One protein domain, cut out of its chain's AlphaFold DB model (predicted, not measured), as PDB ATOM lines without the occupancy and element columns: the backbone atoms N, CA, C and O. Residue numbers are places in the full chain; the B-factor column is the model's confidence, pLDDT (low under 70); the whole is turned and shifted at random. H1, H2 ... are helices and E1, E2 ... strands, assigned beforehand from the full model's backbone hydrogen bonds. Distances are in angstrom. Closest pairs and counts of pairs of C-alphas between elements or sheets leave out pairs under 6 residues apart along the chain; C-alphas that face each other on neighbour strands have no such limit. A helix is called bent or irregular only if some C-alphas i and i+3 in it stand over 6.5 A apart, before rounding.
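AT A GLANCE: This is residues 141 to 289 of the 366 residues of the protein "HNH endonuclease" of Mycoplasma sp. CAG:956 (UniProt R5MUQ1). The domain is a long rod: at one end a narrow three-stranded sheet, E1 E2 E3, has the short helices H2 and H3 over one face, and from there the long helix H4 runs to the other end. There the chain turns and folds back through H5, with H1 touching both H4 and H5 and with residues 223 to 230 and 233 to 238 sticking out free. The 149 printed residues hold six named helices and three named strands, in the order H1 E1 H2 H3 H4 H5 E2 E3 H6, class mixed; the sheet, in the order E1 E2 E3, is mixed too. The whole is only just extended, close to loose, with a radius of gyration of the C-alphas of 22.4 A and spans of 78 by 37 by 19 A.

IN THESE COORDINATES: In the sheet, E1 is residues 158 to 164, E2 residues 252 to 260 (26.3 A) and E3 residues 267 to 274 (22.5 A). H2 is residues 168 to 173 and H3 residues 176 to 185. H4, residues 188 to 217, measures 44.1 A and begins at C-alpha 188 (176.247, 251.862, 158.189); it is irregular, with C-alphas 189 and 192 8.4 A apart, and has a kink of 30 degrees near residue 195. H5 is residues 228 to 242 (21.3 A). H1, residues 141 to 149, begins at C-alpha 141 (161.694, 218.499, 141.673), and H6, residues 276 to 287, ends at C-alpha 287 (169.277, 245.525, 172.044).

HOW THE PARTS SIT: E1 and E2 are parallel, with N 161 and O 254 2.8 A apart, within hydrogen-bond range. E2 and E3 form an antiparallel hairpin, with N 257 and O 270 at 2.8 A. E1, H2 H3 H4 H5, E2 is a strand-helix-strand unit, two parallel neighbour strands with helices between. H2, over E2, and H3 are on the same face of the sheet, at heights of 9.3 A and 9.5 A. H3 touches H6 at a steep tilt of 53 degrees, the closest C-alphas being those of Arg 181 and Ile 282, 6.9 A. H3 and H4 touch only at the corner, at Ile 184 and Arg 192, whose C-alphas are 4.8 A apart. H4, with residues 208 to 215 alone, touches H1 at a shallow tilt of 30 degrees, opposite ways; the closest C-alphas, of Ile 143 and Leu 212, are 7.1 A apart. H5, with residues 239 to 242 alone, touches H1, closest at the C-alphas of Ile 143 and Leu 242, 7.1 A. H4 and H5 are apart. Each O i to N i+4 pair is within hydrogen-bond range in H1, H2, H3, H5 and H6, and 24 of 26 are in H4.

THE WHOLE: The C-alphas of Gly 224 and Asn 263, the two farthest apart, are 78.2 A from each other. The printed part has no cut and no long link. Its mean pLDDT is 82.9, with residues 154 to 156, 219 to 234 and 263 to 266 under 70.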
ATOM      1  N   ILE A 141     162.730 217.539 142.084       79.62
ATOM      2  CA  ILE A 141     161.694 218.499 141.673       79.62
ATOM      3  C   ILE A 141     161.052 219.148 142.904       79.62
ATOM      4  O   ILE A 141     161.090 220.370 143.019       79.62
ATOM      5  N   LYS A 142     160.586 218.347 143.871       85.75
ATOM      6  CA  LYS A 142     159.990 218.859 145.118       85.75
ATOM      7  C   LYS A 142     160.950 219.752 145.912       85.75
ATOM      8  O   LYS A 142     160.533 220.758 146.470       85.75
ATOM      9  N   ILE A 143     162.247 219.432 145.938       86.69
ATOM     10  CA  ILE A 143     163.262 220.281 146.588       86.69
ATOM     11  C   ILE A 143     163.454 221.598 145.828       86.69
ATOM     12  O   ILE A 143     163.633 222.636 146.454       86.69
ATOM     13  N   LYS A 144     163.396 221.599 144.491       85.31
ATOM     14  CA  LYS A 144     163.436 222.851 143.719       85.31
ATOM     15  C   LYS A 144     162.216 223.727 143.985       85.31
ATOM     16  O   LYS A 144     162.374 224.930 144.144       85.31
ATOM     17  N   GLU A 145     161.027 223.137 144.057       88.38
ATOM     18  CA  GLU A 145     159.806 223.853 144.440       88.38
ATOM     19  C   GLU A 145     159.923 224.422 145.859       88.38
ATOM     20  O   GLU A 145     159.627 225.595 146.078       88.38
ATOM     21  N   LEU A 146     160.456 223.636 146.801       90.50
ATOM     22  CA  LEU A 146     160.733 224.081 148.165       90.50
ATOM     23  C   LEU A 146     161.734 225.248 148.199       90.50
ATOM     24  O   LEU A 146     161.511 226.231 148.901       90.50
ATOM     25  N   ASN A 147     162.806 225.181 147.410       88.75
ATOM     26  CA  ASN A 147     163.770 226.275 147.278       88.75
ATOM     27  C   ASN A 147     163.146 227.535 146.665       88.75
ATOM     28  O   ASN A 147     163.545 228.635 147.015       88.75
ATOM     29  N   ASN A 148     162.170 227.396 145.764       87.38
ATOM     30  CA  ASN A 148     161.455 228.548 145.211       87.38
ATOM     31  C   ASN A 148     160.489 229.170 146.235       87.38
ATOM     32  O   ASN A 148     160.272 230.379 146.204       87.38
ATOM     33  N   LYS A 149     159.927 228.357 147.142       91.19
ATOM     34  CA  LYS A 149     159.062 228.808 148.242       91.19
ATOM     35  C   LYS A 149     159.834 229.619 149.287       91.19
ATOM     36  O   LYS A 149     159.314 230.608 149.793       91.19
ATOM     37  N   TYR A 150     161.060 229.209 149.614       87.56
ATOM     38  CA  TYR A 150     161.902 229.881 150.604       87.56
ATOM     39  C   TYR A 150     162.955 230.762 149.931       87.56
ATOM     40  O   TYR A 150     163.948 230.269 149.403       87.56
ATOM     41  N   GLN A 151     162.776 232.080 150.005       80.69
ATOM     42  CA  GLN A 151     163.808 233.031 149.597       80.69
ATOM     43  C   GLN A 151     164.661 233.435 150.803       80.69
ATOM     44  O   GLN A 151     164.140 233.879 151.823       80.69
ATOM     45  N   PHE A 152     165.976 233.281 150.664       85.19
ATOM     46  CA  PHE A 152     166.957 233.719 151.654       85.19
ATOM     47  C   PHE A 152     167.576 235.046 151.209       85.19
ATOM     48  O   PHE A 152     167.925 235.220 150.037       85.19
ATOM     49  N   ASN A 153     167.699 235.986 152.140       80.00
ATOM     50  CA  ASN A 153     168.098 237.365 151.860       80.00
ATOM     51  C   ASN A 153     169.610 237.517 151.675       80.00
ATOM     52  O   ASN A 153     170.068 238.323 150.856       80.00
ATOM     53  N   ASN A 154     170.404 236.737 152.408       69.19
ATOM     54  CA  ASN A 154     171.856 236.821 152.337       69.19
ATOM     55  C   ASN A 154     172.403 236.128 151.079       69.19
ATOM     56  O   ASN A 154     172.680 234.932 151.063       69.19
ATOM     57  N   LYS A 155     172.617 236.916 150.017       63.81
ATOM     58  CA  LYS A 155     173.403 236.490 148.840       63.81
ATOM     59  C   LYS A 155     174.909 236.453 149.126       63.81
ATOM     60  O   LYS A 155     175.638 235.726 148.456       63.81
ATOM     61  N   THR A 156     175.380 237.250 150.089       65.69
ATOM     62  CA  THR A 156     176.784 237.323 150.506       65.69
ATOM     63  C   THR A 156     176.907 237.266 152.023       65.69
ATOM     64  O   THR A 156     176.290 238.028 152.757       65.69
ATOM     65  N   ASN A 157     177.783 236.384 152.498       82.06
ATOM     66  CA  ASN A 157     177.915 236.096 153.930       82.06
ATOM     67  C   ASN A 157     179.022 236.905 154.585       82.06
ATOM     68  O   ASN A 157     179.376 236.656 155.729       82.06
ATOM     69  N   THR A 158     179.661 237.803 153.837       88.38
ATOM     70  CA  THR A 158     180.775 238.599 154.341       88.38
ATOM     71  C   THR A 158     180.567 240.057 153.990       88.38
ATOM     72  O   THR A 158     180.593 240.424 152.817       88.38
ATOM     73  N   ILE A 159     180.430 240.893 155.013       90.25
ATOM     74  CA  ILE A 159     180.465 242.349 154.871       90.25
ATOM     75  C   ILE A 159     181.882 242.822 155.169       90.25
ATOM     76  O   ILE A 159     182.528 242.351 156.105       90.25
ATOM     77  N   THR A 160     182.385 243.753 154.362       92.62
ATOM     78  CA  THR A 160     183.691 244.374 154.602       92.62
ATOM     79  C   THR A 160     183.500 245.779 155.153       92.62
ATOM     80  O   THR A 160     182.852 246.612 154.528       92.62
ATOM     81  N   ILE A 161     184.104 246.045 156.307       92.06
ATOM     82  CA  ILE A 161     184.145 247.353 156.957       92.06
ATOM     83  C   ILE A 161     185.572 247.889 156.886       92.06
ATOM     84  O   ILE A 161     186.532 247.186 157.220       92.06
ATOM     85  N   LYS A 162     185.707 249.141 156.455       90.75
ATOM     86  CA  LYS A 162     186.971 249.878 156.439       90.75
ATOM     87  C   LYS A 162     186.798 251.125 157.295       90.75
ATOM     88  O   LYS A 162     186.042 252.008 156.918       90.75
ATOM     89  N   GLU A 163     187.493 251.174 158.423       85.69
ATOM     90  CA  GLU A 163     187.406 252.270 159.384       85.69
ATOM     91  C   GLU A 163     188.752 252.996 159.473       85.69
ATOM     92  O   GLU A 163     189.780 252.381 159.759       85.69
ATOM     93  N   GLN A 164     188.755 254.308 159.248       86.06
ATOM     94  CA  GLN A 164     189.957 255.130 159.365       86.06
ATOM     95  C   GLN A 164     189.923 255.931 160.667       86.06
ATOM     96  O   GLN A 164     188.963 256.645 160.951       86.06
ATOM     97  N   VAL A 165     190.999 255.865 161.452       83.31
ATOM     98  CA  VAL A 165     191.122 256.616 162.708       83.31
ATOM     99  C   VAL A 165     192.116 257.765 162.591       83.31
ATOM    100  O   VAL A 165     193.095 257.710 161.854       83.31
ATOM    101  N   SER A 166     191.870 258.827 163.361       81.06
ATOM    102  CA  SER A 166     192.592 260.099 163.236       81.06
ATOM    103  C   SER A 166     193.937 260.164 163.974       81.06
ATOM    104  O   SER A 166     194.619 261.178 163.892       81.06
ATOM    105  N   SER A 167     194.291 259.166 164.791       83.50
ATOM    106  CA  SER A 167     195.546 259.183 165.557       83.50
ATOM    107  C   SER A 167     196.028 257.785 165.936       83.50
ATOM    108  O   SER A 167     195.219 256.878 166.144       83.50
ATOM    109  N   LYS A 168     197.347 257.637 166.137       85.81
ATOM    110  CA  LYS A 168     197.968 256.387 166.617       85.81
ATOM    111  C   LYS A 168     197.402 255.930 167.964       85.81
ATOM    112  O   LYS A 168     197.145 254.750 168.161       85.81
ATOM    113  N   ARG A 169     197.132 256.869 168.878       84.50
ATOM    114  CA  ARG A 169     196.501 256.560 170.173       84.50
ATOM    115  C   ARG A 169     195.107 255.953 169.999       84.50
ATOM    116  O   ARG A 169     194.788 254.984 170.673       84.50
ATOM    117  N   LYS A 170     194.285 256.502 169.095       81.81
ATOM    118  CA  LYS A 170     192.972 255.915 168.783       81.81
ATOM    119  C   LYS A 170     193.128 254.543 168.138       81.81
ATOM    120  O   LYS A 170     192.407 253.639 168.523       81.81
ATOM    121  N   PHE A 171     194.078 254.386 167.218       88.12
ATOM    122  CA  PHE A 171     194.370 253.103 166.576       88.12
ATOM    123  C   PHE A 171     194.729 252.003 167.582       88.12
ATOM    124  O   PHE A 171     194.250 250.884 167.448       88.12
ATOM    125  N   ASN A 172     195.525 252.327 168.602       86.50
ATOM    126  CA  ASN A 172     195.927 251.360 169.623       86.50
ATOM    127  C   ASN A 172     194.784 250.974 170.575       86.50
ATOM    128  O   ASN A 172     194.780 249.863 171.090       86.50
ATOM    129  N   ASN A 173     193.839 251.886 170.816       84.38
ATOM    130  CA  ASN A 173     192.797 251.695 171.826       84.38
ATOM    131  C   ASN A 173     191.464 251.207 171.247       84.38
ATOM    132  O   ASN A 173     190.667 250.637 171.983       84.38
ATOM    133  N   ILE A 174     191.191 251.471 169.966       83.75
ATOM    134  CA  ILE A 174     189.914 251.118 169.347       83.75
ATOM    135  C   ILE A 174     189.772 249.602 169.235       83.75
ATOM    136  O   ILE A 174     190.636 248.907 168.692       83.75
ATOM    137  N   THR A 175     188.644 249.087 169.707       88.50
ATOM    138  CA  THR A 175     188.323 247.667 169.564       88.50
ATOM    139  C   THR A 175     187.443 247.427 168.341       88.50
ATOM    140  O   THR A 175     186.655 248.270 167.911       88.50
ATOM    141  N   LYS A 176     187.550 246.228 167.764       90.00
ATOM    142  CA  LYS A 176     186.711 245.810 166.631       90.00
ATOM    143  C   LYS A 176     185.221 245.774 167.012       90.00
ATOM    144  O   LYS A 176     184.372 246.070 166.179       90.00
ATOM    145  N   GLU A 177     184.913 245.459 168.268       89.06
ATOM    146  CA  GLU A 177     183.544 245.445 168.795       89.06
ATOM    147  C   GLU A 177     182.933 246.844 168.877       89.06
ATOM    148  O   GLU A 177     181.779 247.025 168.506       89.06
ATOM    149  N   GLU A 178     183.698 247.850 169.317       84.62
ATOM    150  CA  GLU A 178     183.248 249.249 169.316       84.62
ATOM    151  C   GLU A 178     182.913 249.735 167.907       84.62
ATOM    152  O   GLU A 178     181.900 250.409 167.718       84.62
ATOM    153  N   VAL A 179     183.728 249.358 166.913       87.81
ATOM    154  CA  VAL A 179     183.446 249.651 165.501       87.81
ATOM    155  C   VAL A 179     182.132 248.994 165.076       87.81
ATOM    156  O   VAL A 179     181.280 249.669 164.510       87.81
ATOM    157  N   ILE A 180     181.906 247.714 165.398       91.50
ATOM    158  CA  ILE A 180     180.625 247.054 165.089       91.50
ATOM    159  C   ILE A 180     179.449 247.746 165.769       91.50
ATOM    160  O   ILE A 180     178.465 248.029 165.093       91.50
ATOM    161  N   ARG A 181     179.535 248.051 167.072       88.00
ATOM    162  CA  ARG A 181     178.453 248.738 167.798       88.00
ATOM    163  C   ARG A 181     178.104 250.067 167.125       88.00
ATOM    164  O   ARG A 181     176.927 250.352 166.935       88.00
ATOM    165  N   TYR A 182     179.108 250.835 166.697       82.38
ATOM    166  CA  TYR A 182     178.900 252.074 165.942       82.38
ATOM    167  C   TYR A 182     178.182 251.841 164.601       82.38
ATOM    168  O   TYR A 182     177.256 252.583 164.271       82.38
ATOM    169  N   TYR A 183     178.569 250.811 163.842       88.81
ATOM    170  CA  TYR A 183     177.938 250.489 162.555       88.81
ATOM    171  C   TYR A 183     176.515 249.945 162.723       88.81
ATOM    172  O   TYR A 183     175.672 250.241 161.885       88.81
ATOM    173  N   ILE A 184     176.233 249.186 163.789       89.69
ATOM    174  CA  ILE A 184     174.880 248.707 164.116       89.69
ATOM    175  C   ILE A 184     173.976 249.886 164.493       89.69
ATOM    176  O   ILE A 184     172.886 250.012 163.941       89.69
ATOM    177  N   GLU A 185     174.430 250.763 165.395       84.31
ATOM    178  CA  GLU A 185     173.649 251.913 165.876       84.31
ATOM    179  C   GLU A 185     173.207 252.822 164.720       84.31
ATOM    180  O   GLU A 185     172.052 253.239 164.657       84.31
ATOM    181  N   ASN A 186     174.127 253.091 163.789       77.00
ATOM    182  CA  ASN A 186     173.917 254.009 162.669       77.00
ATOM    183  C   ASN A 186     173.538 253.298 161.356       77.00
ATOM    184  O   ASN A 186     173.439 253.952 160.323       77.00
ATOM    185  N   ASP A 187     173.370 251.971 161.384       82.88
ATOM    186  CA  ASP A 187     173.084 251.106 160.228       82.88
ATOM    187  C   ASP A 187     173.982 251.346 158.997       82.88
ATOM    188  O   ASP A 187     173.558 251.323 157.838       82.88
ATOM    189  N   ILE A 188     175.269 251.587 159.246       80.69
ATOM    190  CA  ILE A 188     176.247 251.862 158.189       80.69
ATOM    191  C   ILE A 188     176.465 250.586 157.373       80.69
ATOM    192  O   ILE A 188     176.586 249.489 157.926       80.69
ATOM    193  N   ASN A 189     176.533 250.726 156.046       83.56
ATOM    194  CA  ASN A 189     176.597 249.611 155.095       83.56
ATOM    195  C   ASN A 189     175.433 248.612 155.240       83.56
ATOM    196  O   ASN A 189     175.588 247.443 154.888       83.56
ATOM    197  N   CYS A 190     174.282 249.054 155.765       87.25
ATOM    198  CA  CYS A 190     173.137 248.192 156.074       87.25
ATOM    199  C   CYS A 190     173.505 247.028 157.016       87.25
ATOM    200  O   CYS A 190     172.957 245.928 156.882       87.25
ATOM    201  N   LEU A 191     174.473 247.221 157.925       89.62
ATOM    202  CA  LEU A 191     174.953 246.151 158.802       89.62
ATOM    203  C   LEU A 191     173.841 245.640 159.720       89.62
ATOM    204  O   LEU A 191     173.680 244.427 159.845       89.62
ATOM    205  N   ARG A 192     173.063 246.539 160.335       90.56
ATOM    206  CA  ARG A 192     171.973 246.148 161.239       90.56
ATOM    207  C   ARG A 192     170.910 245.379 160.465       90.56
ATOM    208  O   ARG A 192     170.586 244.256 160.843       90.56
ATOM    209  N   LYS A 193     170.476 245.917 159.323       90.75
ATOM    210  CA  LYS A 193     169.530 245.234 158.429       90.75
ATOM    211  C   LYS A 193     170.032 243.850 157.996       90.75
ATOM    212  O   LYS A 193     169.264 242.898 157.938       90.75
ATOM    213  N   SER A 194     171.327 243.709 157.718       92.06
ATOM    214  CA  SER A 194     171.922 242.420 157.336       92.06
ATOM    215  C   SER A 194     171.938 241.416 158.492       92.06
ATOM    216  O   SER A 194     171.732 240.223 158.271       92.06
ATOM    217  N   ILE A 195     172.151 241.874 159.730       92.56
ATOM    218  CA  ILE A 195     172.051 241.031 160.932       92.56
ATOM    219  C   ILE A 195     170.611 240.544 161.115       92.56
ATOM    220  O   ILE A 195     170.393 239.346 161.286       92.56
ATOM    221  N   GLU A 196     169.635 241.441 161.008       91.88
ATOM    222  CA  GLU A 196     168.205 241.117 161.114       91.88
ATOM    223  C   GLU A 196     167.768 240.121 160.033       91.88
ATOM    224  O   GLU A 196     167.166 239.091 160.342       91.88
ATOM    225  N   ASN A 197     168.178 240.350 158.782       91.81
ATOM    226  CA  ASN A 197     167.967 239.412 157.679       91.81
ATOM    227  C   ASN A 197     168.604 238.043 157.953       91.81
ATOM    228  O   ASN A 197     167.994 237.019 157.669       91.81
ATOM    229  N   THR A 198     169.804 238.009 158.542       91.62
ATOM    230  CA  THR A 198     170.472 236.754 158.923       91.62
ATOM    231  C   THR A 198     169.657 235.984 159.961       91.62
ATOM    232  O   THR A 198     169.532 234.762 159.870       91.62
ATOM    233  N   ILE A 199     169.097 236.678 160.955       91.69
ATOM    234  CA  ILE A 199     168.250 236.070 161.990       91.69
ATOM    235  C   ILE A 199     166.978 235.489 161.357       91.69
ATOM    236  O   ILE A 199     166.627 234.341 161.642       91.69
ATOM    237  N   LEU A 200     166.336 236.238 160.455       91.56
ATOM    238  CA  LEU A 200     165.160 235.783 159.714       91.56
ATOM    239  C   LEU A 200     165.477 234.570 158.823       91.56
ATOM    240  O   LEU A 200     164.763 233.569 158.851       91.56
ATOM    241  N   ASP A 201     166.586 234.614 158.087       91.38
ATOM    242  CA  ASP A 201     167.050 233.516 157.234       91.38
ATOM    243  C   ASP A 201     167.312 232.240 158.057       91.38
ATOM    244  O   ASP A 201     166.999 231.134 157.612       91.38
ATOM    245  N   LEU A 202     167.828 232.362 159.287       90.31
ATOM    246  CA  LEU A 202     168.012 231.226 160.196       90.31
ATOM    247  C   LEU A 202     166.683 230.627 160.678       90.31
ATOM    248  O   LEU A 202     166.595 229.404 160.830       90.31
ATOM    249  N   GLN A 203     165.656 231.452 160.900       90.62
ATOM    250  CA  GLN A 203     164.305 230.977 161.215       90.62
ATOM    251  C   GLN A 203     163.686 230.258 160.010       90.62
ATOM    252  O   GLN A 203     163.216 229.127 160.142       90.62
ATOM    253  N   ASN A 204     163.790 230.845 158.816       91.62
ATOM    254  CA  ASN A 204     163.343 230.222 157.570       91.62
ATOM    255  C   ASN A 204     164.062 228.896 157.300       91.62
ATOM    256  O   ASN A 204     163.426 227.923 156.900       91.62
ATOM    257  N   LEU A 205     165.367 228.809 157.587       91.25
ATOM    258  CA  LEU A 205     166.136 227.572 157.447       91.25
ATOM    259  C   LEU A 205     165.594 226.460 158.356       91.25
ATOM    260  O   LEU A 205     165.635 225.289 157.973       91.25
ATOM    261  N   LYS A 206     165.103 226.800 159.553       91.62
ATOM    262  CA  LYS A 206     164.490 225.827 160.465       91.62
ATOM    263  C   LYS A 206     163.237 225.215 159.827       91.62
ATOM    264  O   LYS A 206     163.190 223.996 159.671       91.62
ATOM    265  N   ASN A 207     162.309 226.051 159.363       92.50
ATOM    266  CA  ASN A 207     161.073 225.608 158.705       92.50
ATOM    267  C   ASN A 207     161.370 224.830 157.410       92.50
ATOM    268  O   ASN A 207     160.821 223.753 157.171       92.50
ATOM    269  N   TYR A 208     162.325 225.322 156.615       93.31
ATOM    270  CA  TYR A 208     162.817 224.651 155.413       93.31
ATOM    271  C   TYR A 208     163.327 223.236 155.717       93.31
ATOM    272  O   TYR A 208     162.990 222.297 154.999       93.31
ATOM    273  N   LYS A 209     164.115 223.048 156.786       91.81
ATOM    274  CA  LYS A 209     164.633 221.723 157.174       91.81
ATOM    275  C   LYS A 209     163.525 220.767 157.605       91.81
ATOM    276  O   LYS A 209     163.608 219.579 157.298       91.81
ATOM    277  N   GLU A 210     162.498 221.261 158.289       91.56
ATOM    278  CA  GLU A 210     161.338 220.453 158.679       91.56
ATOM    279  C   GLU A 210     160.560 219.955 157.449       91.56
ATOM    280  O   GLU A 210     160.268 218.761 157.345       91.56
ATOM    281  N   GLU A 211     160.288 220.827 156.474       91.62
ATOM    282  CA  GLU A 211     159.648 220.442 155.206       91.62
ATOM    283  C   GLU A 211     160.541 219.529 154.352       91.62
ATOM    284  O   GLU A 211     160.073 218.525 153.808       91.62
ATOM    285  N   LEU A 212     161.844 219.819 154.283       91.06
ATOM    286  CA  LEU A 212     162.825 218.990 153.583       91.06
ATOM    287  C   LEU A 212     162.850 217.564 154.147       91.06
ATOM    288  O   LEU A 212     162.851 216.606 153.374       91.06
ATOM    289  N   ASN A 213     162.830 217.406 155.473       89.12
ATOM    290  CA  ASN A 213     162.805 216.091 156.111       89.12
ATOM    291  C   ASN A 213     161.572 215.281 155.691       89.12
ATOM    292  O   ASN A 213     161.711 214.099 155.376       89.12
ATOM    293  N   LYS A 214     160.393 215.909 155.581       88.50
ATOM    294  CA  LYS A 214     159.177 215.248 155.070       88.50
ATOM    295  C   LYS A 214     159.362 214.747 153.630       88.50
ATOM    296  O   LYS A 214     158.981 213.623 153.312       88.50
ATOM    297  N   ILE A 215     160.001 215.539 152.762       85.69
ATOM    298  CA  ILE A 215     160.298 215.142 151.369       85.69
ATOM    299  C   ILE A 215     161.301 213.978 151.322       85.69
ATOM    300  O   ILE A 215     161.164 213.071 150.498       85.69
ATOM    301  N   LEU A 216     162.316 213.999 152.189       82.94
ATOM    302  CA  LEU A 216     163.354 212.971 152.227       82.94
ATOM    303  C   LEU A 216     162.835 211.631 152.762       82.94
ATOM    304  O   LEU A 216     163.231 210.599 152.210       82.94
ATOM    305  N   LEU A 217     161.953 211.662 153.770       79.94
ATOM    306  CA  LEU A 217     161.330 210.491 154.403       79.94
ATOM    307  C   LEU A 217     160.328 209.770 153.496       79.94
ATOM    308  O   LEU A 217     160.171 208.559 153.615       79.94
ATOM    309  N   ASN A 218     159.699 210.474 152.550       71.00
ATOM    310  CA  ASN A 218     158.846 209.827 151.556       71.00
ATOM    311  C   ASN A 218     159.661 208.835 150.715       71.00
ATOM    312  O   ASN A 218     160.743 209.161 150.209       71.00
ATOM    313  N   ASN A 219     159.146 207.615 150.548       58.62
ATOM    314  CA  ASN A 219     159.779 206.612 149.699       58.62
ATOM    315  C   ASN A 219     159.919 207.159 148.273       58.62
ATOM    316  O   ASN A 219     159.032 207.830 147.751       58.62
ATOM    317  N   SER A 220     161.084 206.952 147.661       56.38
ATOM    318  CA  SER A 220     161.296 207.368 146.281       56.38
ATOM    319  C   SER A 220     160.495 206.465 145.349       56.38
ATOM    320  O   SER A 220     160.766 205.266 145.266       56.38
ATOM    321  N   ASP A 221     159.567 207.062 144.604       53.56
ATOM    322  CA  ASP A 221     158.902 206.437 143.459       53.56
ATOM    323  C   ASP A 221     159.921 206.243 142.327       53.56
ATOM    324  O   ASP A 221     159.926 206.945 141.315       53.56
ATOM    325  N   PHE A 222     160.847 205.296 142.484       53.97
ATOM    326  CA  PHE A 222     161.613 204.788 141.352       53.97
ATOM    327  C   PHE A 222     160.696 203.871 140.550       53.97
ATOM    328  O   PHE A 222     160.794 202.647 140.626       53.97
ATOM    329  N   VAL A 223     159.786 204.472 139.784       43.88
ATOM    330  CA  VAL A 223     158.940 203.753 138.834       43.88
ATOM    331  C   VAL A 223     159.849 203.084 137.790       43.88
ATOM    332  O   VAL A 223     160.391 203.725 136.889       43.88
ATOM    333  N   GLY A 224     160.067 201.778 137.967       50.72
ATOM    334  CA  GLY A 224     160.376 200.817 136.907       50.72
ATOM    335  C   GLY A 224     161.679 200.977 136.111       50.72
ATOM    336  O   GLY A 224     161.620 200.954 134.882       50.72
ATOM    337  N   LYS A 225     162.875 201.073 136.728       51.12
ATOM    338  CA  LYS A 225     164.148 201.004 135.959       51.12
ATOM    339  C   LYS A 225     165.231 200.085 136.537       51.12
ATOM    340  O   LYS A 225     165.570 200.141 137.714       51.12
ATOM    341  N   LYS A 226     165.841 199.314 135.621       48.44
ATOM    342  CA  LYS A 226     166.806 198.199 135.768       48.44
ATOM    343  C   LYS A 226     168.073 198.423 136.622       48.44
ATOM    344  O   LYS A 226     168.852 197.488 136.734       48.44
ATOM    345  N   ASN A 227     168.336 199.601 137.205       52.91
ATOM    346  CA  ASN A 227     169.610 199.831 137.916       52.91
ATOM    347  C   ASN A 227     169.517 200.769 139.139       52.91
ATOM    348  O   ASN A 227     170.161 201.814 139.204       52.91
ATOM    349  N   ARG A 228     168.692 200.387 140.122       56.19
ATOM    350  CA  ARG A 228     168.307 201.154 141.329       56.19
ATOM    351  C   ARG A 228     169.469 201.812 142.099       56.19
ATOM    352  O   ARG A 228     169.342 202.962 142.516       56.19
ATOM    353  N   PHE A 229     170.606 201.132 142.258       54.72
ATOM    354  CA  PHE A 229     171.743 201.628 143.054       54.72
ATOM    355  C   PHE A 229     172.448 202.852 142.447       54.72
ATOM    356  O   PHE A 229     172.866 203.756 143.176       54.72
ATOM    357  N   PHE A 230     172.560 202.908 141.118       55.25
ATOM    358  CA  PHE A 230     173.210 204.011 140.405       55.25
ATOM    359  C   PHE A 230     172.428 205.321 140.555       55.25
ATOM    360  O   PHE A 230     172.993 206.361 140.907       55.25
ATOM    361  N   TYR A 231     171.108 205.253 140.361       62.31
ATOM    362  CA  TYR A 231     170.230 206.418 140.469       62.31
ATOM    363  C   TYR A 231     170.236 207.006 141.885       62.31
ATOM    364  O   TYR A 231     170.300 208.223 142.034       62.31
ATOM    365  N   GLN A 232     170.275 206.163 142.920       64.31
ATOM    366  CA  GLN A 232     170.302 206.614 144.314       64.31
ATOM    367  C   GLN A 232     171.572 207.403 144.678       64.31
ATOM    368  O   GLN A 232     171.491 208.392 145.406       64.31
ATOM    369  N   ARG A 233     172.757 207.008 144.186       66.06
ATOM    370  CA  ARG A 233     174.011 207.742 144.464       66.06
ATOM    371  C   ARG A 233     174.036 209.122 143.806       66.06
ATOM    372  O   ARG A 233     174.463 210.090 144.436       66.06
ATOM    373  N   LEU A 234     173.588 209.208 142.555       64.88
ATOM    374  CA  LEU A 234     173.514 210.474 141.825       64.88
ATOM    375  C   LEU A 234     172.470 211.413 142.420       64.88
ATOM    376  O   LEU A 234     172.762 212.590 142.638       64.88
ATOM    377  N   GLU A 235     171.294 210.878 142.739       71.19
ATOM    378  CA  GLU A 235     170.224 211.611 143.406       71.19
ATOM    379  C   GLU A 235     170.711 212.207 144.730       71.19
ATOM    380  O   GLU A 235     170.547 213.404 144.938       71.19
ATOM    381  N   LYS A 236     171.421 211.439 145.570       74.56
ATOM    382  CA  LYS A 236     172.004 211.957 146.822       74.56
ATOM    383  C   LYS A 236     172.905 213.177 146.607       74.56
ATOM    384  O   LYS A 236     172.795 214.140 147.362       74.56
ATOM    385  N   ARG A 237     173.771 213.173 145.585       71.00
ATOM    386  CA  ARG A 237     174.642 214.328 145.290       71.00
ATOM    387  C   ARG A 237     173.858 215.536 144.786       71.00
ATOM    388  O   ARG A 237     174.092 216.637 145.272       71.00
ATOM    389  N   ILE A 238     172.923 215.330 143.860       73.38
ATOM    390  CA  ILE A 238     172.055 216.399 143.338       73.38
ATOM    391  C   ILE A 238     171.242 217.024 144.475       73.38
ATOM    392  O   ILE A 238     171.208 218.242 144.617       73.38
ATOM    393  N   ILE A 239     170.637 216.192 145.322       79.69
ATOM    394  CA  ILE A 239     169.902 216.629 146.509       79.69
ATOM    395  C   ILE A 239     170.827 217.438 147.421       79.69
ATOM    396  O   ILE A 239     170.493 218.564 147.774       79.69
ATOM    397  N   SER A 240     172.026 216.929 147.729       81.56
ATOM    398  CA  SER A 240     172.978 217.640 148.593       81.56
ATOM    399  C   SER A 240     173.404 219.006 148.046       81.56
ATOM    400  O   SER A 240     173.627 219.919 148.832       81.56
ATOM    401  N   SER A 241     173.479 219.173 146.719       80.38
ATOM    402  CA  SER A 241     173.823 220.458 146.098       80.38
ATOM    403  C   SER A 241     172.653 221.441 146.018       80.38
ATOM    404  O   SER A 241     172.880 222.631 145.834       80.38
ATOM    405  N   LEU A 242     171.412 220.953 146.098       81.62
ATOM    406  CA  LEU A 242     170.209 221.789 146.081       81.62
ATOM    407  C   LEU A 242     169.840 222.300 147.478       81.62
ATOM    408  O   LEU A 242     169.148 223.305 147.585       81.62
ATOM    409  N   ILE A 243     170.274 221.619 148.538       85.19
ATOM    410  CA  ILE A 243     169.923 221.961 149.918       85.19
ATOM    411  C   ILE A 243     170.731 223.168 150.410       85.19
ATOM    412  O   ILE A 243     171.961 223.167 150.365       85.19
ATOM    413  N   TYR A 244     170.039 224.161 150.970       84.00
ATOM    414  CA  TYR A 244     170.680 225.268 151.677       84.00
ATOM    415  C   TYR A 244     171.448 224.786 152.917       84.00
ATOM    416  O   TYR A 244     170.908 224.098 153.787       84.00
ATOM    417  N   GLN A 245     172.718 225.179 153.009       83.69
ATOM    418  CA  GLN A 245     173.576 224.919 154.165       83.69
ATOM    419  C   GLN A 245     173.532 226.100 155.136       83.69
ATOM    420  O   GLN A 245     173.400 227.248 154.717       83.69
ATOM    421  N   LYS A 246     173.660 225.833 156.441       85.38
ATOM    422  CA  LYS A 246     173.580 226.884 157.469       85.38
ATOM    423  C   LYS A 246     174.692 227.912 157.276       85.38
ATOM    424  O   LYS A 246     174.447 229.107 157.355       85.38
ATOM    425  N   GLU A 247     175.892 227.437 156.979       83.56
ATOM    426  CA  GLU A 247     177.105 228.210 156.715       83.56
ATOM    427  C   GLU A 247     176.905 229.217 155.577       83.56
ATOM    428  O   GLU A 247     177.495 230.297 155.602       83.56
ATOM    429  N   ASN A 248     176.009 228.900 154.633       82.50
ATOM    430  CA  ASN A 248     175.660 229.767 153.515       82.50
ATOM    431  C   ASN A 248     174.774 230.954 153.912       82.50
ATOM    432  O   ASN A 248     174.544 231.799 153.061       82.50
ATOM    433  N   LEU A 249     174.320 231.053 155.159       86.38
ATOM    434  CA  LEU A 249     173.471 232.155 155.626       86.38
ATOM    435  C   LEU A 249     174.138 232.993 156.722       86.38
ATOM    436  O   LEU A 249     173.710 234.111 156.994       86.38
ATOM    437  N   LEU A 250     175.183 232.462 157.365       89.56
ATOM    438  CA  LEU A 250     175.824 233.081 158.523       89.56
ATOM    439  C   LEU A 250     176.682 234.283 158.119       89.56
ATOM    440  O   LEU A 250     177.728 234.124 157.493       89.56
ATOM    441  N   LEU A 251     176.271 235.471 158.552       92.00
ATOM    442  CA  LEU A 251     176.999 236.713 158.324       92.00
ATOM    443  C   LEU A 251     178.305 236.777 159.130       92.00
ATOM    444  O   LEU A 251     178.306 236.685 160.353       92.00
ATOM    445  N   ASN A 252     179.412 237.039 158.445       92.88
ATOM    446  CA  ASN A 252     180.703 237.401 159.012       92.88
ATOM    447  C   ASN A 252     181.063 238.831 158.599       92.88
ATOM    448  O   ASN A 252     180.668 239.312 157.534       92.88
ATOM    449  N   VAL A 253     181.862 239.512 159.416       94.44
ATOM    450  CA  VAL A 253     182.308 240.874 159.109       94.44
ATOM    451  C   VAL A 253     183.825 240.931 159.103       94.44
ATOM    452  O   VAL A 253     184.484 240.674 160.110       94.44
ATOM    453  N   LYS A 254     184.392 241.293 157.954       95.25
ATOM    454  CA  LYS A 254     185.817 241.578 157.809       95.25
ATOM    455  C   LYS A 254     186.052 243.054 158.094       95.25
ATOM    456  O   LYS A 254     185.608 243.906 157.333       95.25
ATOM    457  N   ILE A 255     186.787 243.356 159.156       94.69
ATOM    458  CA  ILE A 255     187.092 244.726 159.571       94.69
ATOM    459  C   ILE A 255     188.544 245.036 159.253       94.69
ATOM    460  O   ILE A 255     189.447 244.258 159.567       94.69
ATOM    461  N   THR A 256     188.765 246.192 158.645       94.00
ATOM    462  CA  THR A 256     190.083 246.784 158.441       94.00
ATOM    463  C   THR A 256     190.097 248.159 159.088       94.00
ATOM    464  O   THR A 256     189.384 249.046 158.632       94.00
ATOM    465  N   ILE A 257     190.905 248.333 160.130       91.88
ATOM    466  CA  ILE A 257     191.123 249.625 160.787       91.88
ATOM    467  C   ILE A 257     192.460 250.183 160.296       91.88
ATOM    468  O   ILE A 257     193.461 249.461 160.333       91.88
ATOM    469  N   THR A 258     192.496 251.434 159.836       90.81
ATOM    470  CA  THR A 258     193.720 252.092 159.347       90.81
ATOM    471  C   THR A 258     193.998 253.421 160.040       90.81
ATOM    472  O   THR A 258     193.086 254.150 160.429       90.81
ATOM    473  N   TYR A 259     195.282 253.749 160.172       88.50
ATOM    474  CA  TYR A 259     195.764 255.070 160.570       88.50
ATOM    475  C   TYR A 259     196.884 255.514 159.623       88.50
ATOM    476  O   TYR A 259     197.822 254.751 159.375       88.50
ATOM    477  N   HIS A 260     196.781 256.752 159.133       86.69
ATOM    478  CA  HIS A 260     197.781 257.411 158.292       86.69
ATOM    479  C   HIS A 260     198.341 258.613 159.050       86.69
ATOM    480  O   HIS A 260     197.580 259.469 159.506       86.69
ATOM    481  N   ALA A 261     199.663 258.675 159.204       76.19
ATOM    482  CA  ALA A 261     200.313 259.880 159.704       76.19
ATOM    483  C   ALA A 261     200.260 260.991 158.639       76.19
ATOM    484  O   ALA A 261     200.366 260.703 157.448       76.19
ATOM    485  N   TYR A 262     200.156 262.255 159.069       70.00
ATOM    486  CA  TYR A 262     200.072 263.431 158.185       70.00
ATOM    487  C   TYR A 262     201.225 263.533 157.171       70.00
ATOM    488  O   TYR A 262     201.052 264.112 156.107       70.00
ATOM    489  N   ASN A 263     202.364 262.897 157.457       66.94
ATOM    490  CA  ASN A 263     203.561 262.949 156.618       66.94
ATOM    491  C   ASN A 263     203.664 261.765 155.635       66.94
ATOM    492  O   ASN A 263     204.740 261.501 155.111       66.94
ATOM    493  N   GLY A 264     202.593 260.982 155.438       59.00
ATOM    494  CA  GLY A 264     202.517 259.893 154.446       59.00
ATOM    495  C   GLY A 264     203.383 258.650 154.722       59.00
ATOM    496  O   GLY A 264     203.124 257.592 154.152       59.00
ATOM    497  N   ALA A 265     204.357 258.744 155.630       63.25
ATOM    498  CA  ALA A 265     205.416 257.752 155.819       63.25
ATOM    499  C   ALA A 265     205.042 256.542 156.694       63.25
ATOM    500  O   ALA A 265     205.736 255.530 156.656       63.25
ATOM    501  N   VAL A 266     203.970 256.614 157.496       62.41
ATOM    502  CA  VAL A 266     203.640 255.535 158.443       62.41
ATOM    503  C   VAL A 266     202.187 255.103 158.316       62.41
ATOM    504  O   VAL A 266     201.261 255.873 158.588       62.41
ATOM    505  N   TRP A 267     202.018 253.838 157.926       77.75
ATOM    506  CA  TRP A 267     200.737 253.175 157.722       77.75
ATOM    507  C   TRP A 267     200.569 252.076 158.764       77.75
ATOM    508  O   TRP A 267     201.298 251.086 158.760       77.75
ATOM    509  N   TYR A 268     199.585 252.234 159.645       86.38
ATOM    510  CA  TYR A 268     199.189 251.177 160.572       86.38
ATOM    511  C   TYR A 268     197.878 250.558 160.109       86.38
ATOM    512  O   TYR A 268     196.947 251.267 159.715       86.38
ATOM    513  N   LYS A 269     197.802 249.229 160.160       91.00
ATOM    514  CA  LYS A 269     196.644 248.467 159.697       91.00
ATOM    515  C   LYS A 269     196.361 247.309 160.640       91.00
ATOM    516  O   LYS A 269     197.228 246.477 160.876       91.00
ATOM    517  N   ASN A 270     195.135 247.241 161.147       91.19
ATOM    518  CA  ASN A 270     194.642 246.118 161.939       91.19
ATOM    519  C   ASN A 270     193.499 245.456 161.171       91.19
ATOM    520  O   ASN A 270     192.487 246.093 160.880       91.19
ATOM    521  N   ILE A 271     193.676 244.185 160.816       93.44
ATOM    522  CA  ILE A 271     192.670 243.396 160.105       93.44
ATOM    523  C   ILE A 271     192.118 242.350 161.069       93.44
ATOM    524  O   ILE A 271     192.847 241.748 161.858       93.44
ATOM    525  N   GLY A 272     190.814 242.119 161.020       93.56
ATOM    526  CA  GLY A 272     190.187 241.017 161.734       93.56
ATOM    527  C   GLY A 272     188.921 240.547 161.053       93.56
ATOM    528  O   GLY A 272     188.352 241.240 160.211       93.56
ATOM    529  N   ILE A 273     188.484 239.360 161.447       94.75
ATOM    530  CA  ILE A 273     187.184 238.816 161.083       94.75
ATOM    531  C   ILE A 273     186.408 238.654 162.381       94.75
ATOM    532  O   ILE A 273     186.917 238.059 163.331       94.75
ATOM    533  N   ILE A 274     185.202 239.202 162.420       94.44
ATOM    534  CA  ILE A 274     184.236 238.941 163.479       94.44
ATOM    535  C   ILE A 274     183.249 237.913 162.947       94.44
ATOM    536  O   ILE A 274     182.654 238.082 161.878       94.44
ATOM    537  N   THR A 275     183.116 236.828 163.697       94.62
ATOM    538  CA  THR A 275     182.224 235.721 163.357       94.62
ATOM    539  C   THR A 275     180.770 236.073 163.648       94.62
ATOM    540  O   THR A 275     180.487 236.882 164.532       94.62
ATOM    541  N   TRP A 276     179.836 235.392 162.982       92.19
ATOM    542  CA  TRP A 276     178.400 235.561 163.238       92.19
ATOM    543  C   TRP A 276     178.024 235.448 164.726       92.19
ATOM    544  O   TRP A 276     177.173 236.195 165.198       92.19
ATOM    545  N   LYS A 277     178.679 234.555 165.490       93.62
ATOM    546  CA  LYS A 277     178.404 234.355 166.925       93.62
ATOM    547  C   LYS A 277     178.715 235.614 167.727       93.62
ATOM    548  O   LYS A 277     177.927 236.025 168.570       93.62
ATOM    549  N   GLN A 278     179.868 236.218 167.447       95.00
ATOM    550  CA  GLN A 278     180.288 237.460 168.088       95.00
ATOM    551  C   GLN A 278     179.372 238.613 167.673       95.00
ATOM    552  O   GLN A 278     178.955 239.379 168.532       95.00
ATOM    553  N   ILE A 279     178.999 238.701 166.391       94.50
ATOM    554  CA  ILE A 279     178.062 239.722 165.897       94.50
ATOM    555  C   ILE A 279     176.715 239.611 166.614       94.50
ATOM    556  O   ILE A 279     176.203 240.619 167.086       94.50
ATOM    557  N   LEU A 280     176.171 238.398 166.738       93.81
ATOM    558  CA  LEU A 280     174.905 238.159 167.426       93.81
ATOM    559  C   LEU A 280     174.988 238.556 168.905       93.81
ATOM    560  O   LEU A 280     174.073 239.192 169.412       93.81
ATOM    561  N   ASN A 281     176.098 238.239 169.580       94.81
ATOM    562  CA  ASN A 281     176.314 238.673 170.960       94.81
ATOM    563  C   ASN A 281     176.319 240.206 171.071       94.81
ATOM    564  O   ASN A 281     175.582 240.764 171.876       94.81
ATOM    565  N   ILE A 282     177.080 240.891 170.211       92.31
ATOM    566  CA  ILE A 282     177.151 242.360 170.185       92.31
ATOM    567  C   ILE A 282     175.778 242.978 169.873       92.31
ATOM    568  O   ILE A 282     175.404 243.976 170.482       92.31
ATOM    569  N   TYR A 283     175.017 242.386 168.950       94.12
ATOM    570  CA  TYR A 283     173.670 242.838 168.603       94.12
ATOM    571  C   TYR A 283     172.683 242.655 169.765       94.12
ATOM    572  O   TYR A 283     171.924 243.570 170.068       94.12
ATOM    573  N   ASN A 284     172.739 241.526 170.476       93.12
ATOM    574  CA  ASN A 284     171.915 241.292 171.667       93.12
ATOM    575  C   ASN A 284     172.278 242.251 172.811       93.12
ATOM    576  O   ASN A 284     171.397 242.801 173.465       93.12
ATOM    577  N   GLU A 285     173.570 242.493 173.041       89.69
ATOM    578  CA  GLU A 285     174.030 243.513 173.986       89.69
ATOM    579  C   GLU A 285     173.489 244.903 173.634       89.69
ATOM    580  O   GLU A 285     173.028 245.632 174.513       89.69
ATOM    581  N   TRP A 286     173.530 245.250 172.348       88.50
ATOM    582  CA  TRP A 286     173.011 246.507 171.823       88.50
ATOM    583  C   TRP A 286     171.495 246.642 172.038       88.50
ATOM    584  O   TRP A 286     171.049 247.681 172.534       88.50
ATOM    585  N   LEU A 287     170.719 245.585 171.761       87.06
ATOM    586  CA  LEU A 287     169.277 245.525 172.044       87.06
ATOM    587  C   LEU A 287     168.978 245.725 173.537       87.06
ATOM    588  O   LEU A 287     168.049 246.449 173.885       87.06
ATOM    589  N   ASN A 288     169.814 245.166 174.414       87.38
ATOM    590  CA  ASN A 288     169.701 245.289 175.872       87.38
ATOM    591  C   ASN A 288     170.199 246.641 176.424       87.38
ATOM    592  O   ASN A 288     170.429 246.778 177.625       87.38
ATOM    593  N   GLY A 289     170.396 247.647 175.569       74.31
ATOM    594  CA  GLY A 289     170.726 249.008 175.985       74.31
ATOM    595  C   GLY A 289     172.221 249.314 176.094       74.31
ATOM    596  O   GLY A 289     172.565 250.470 176.343       74.31
TER     597      GLY A 289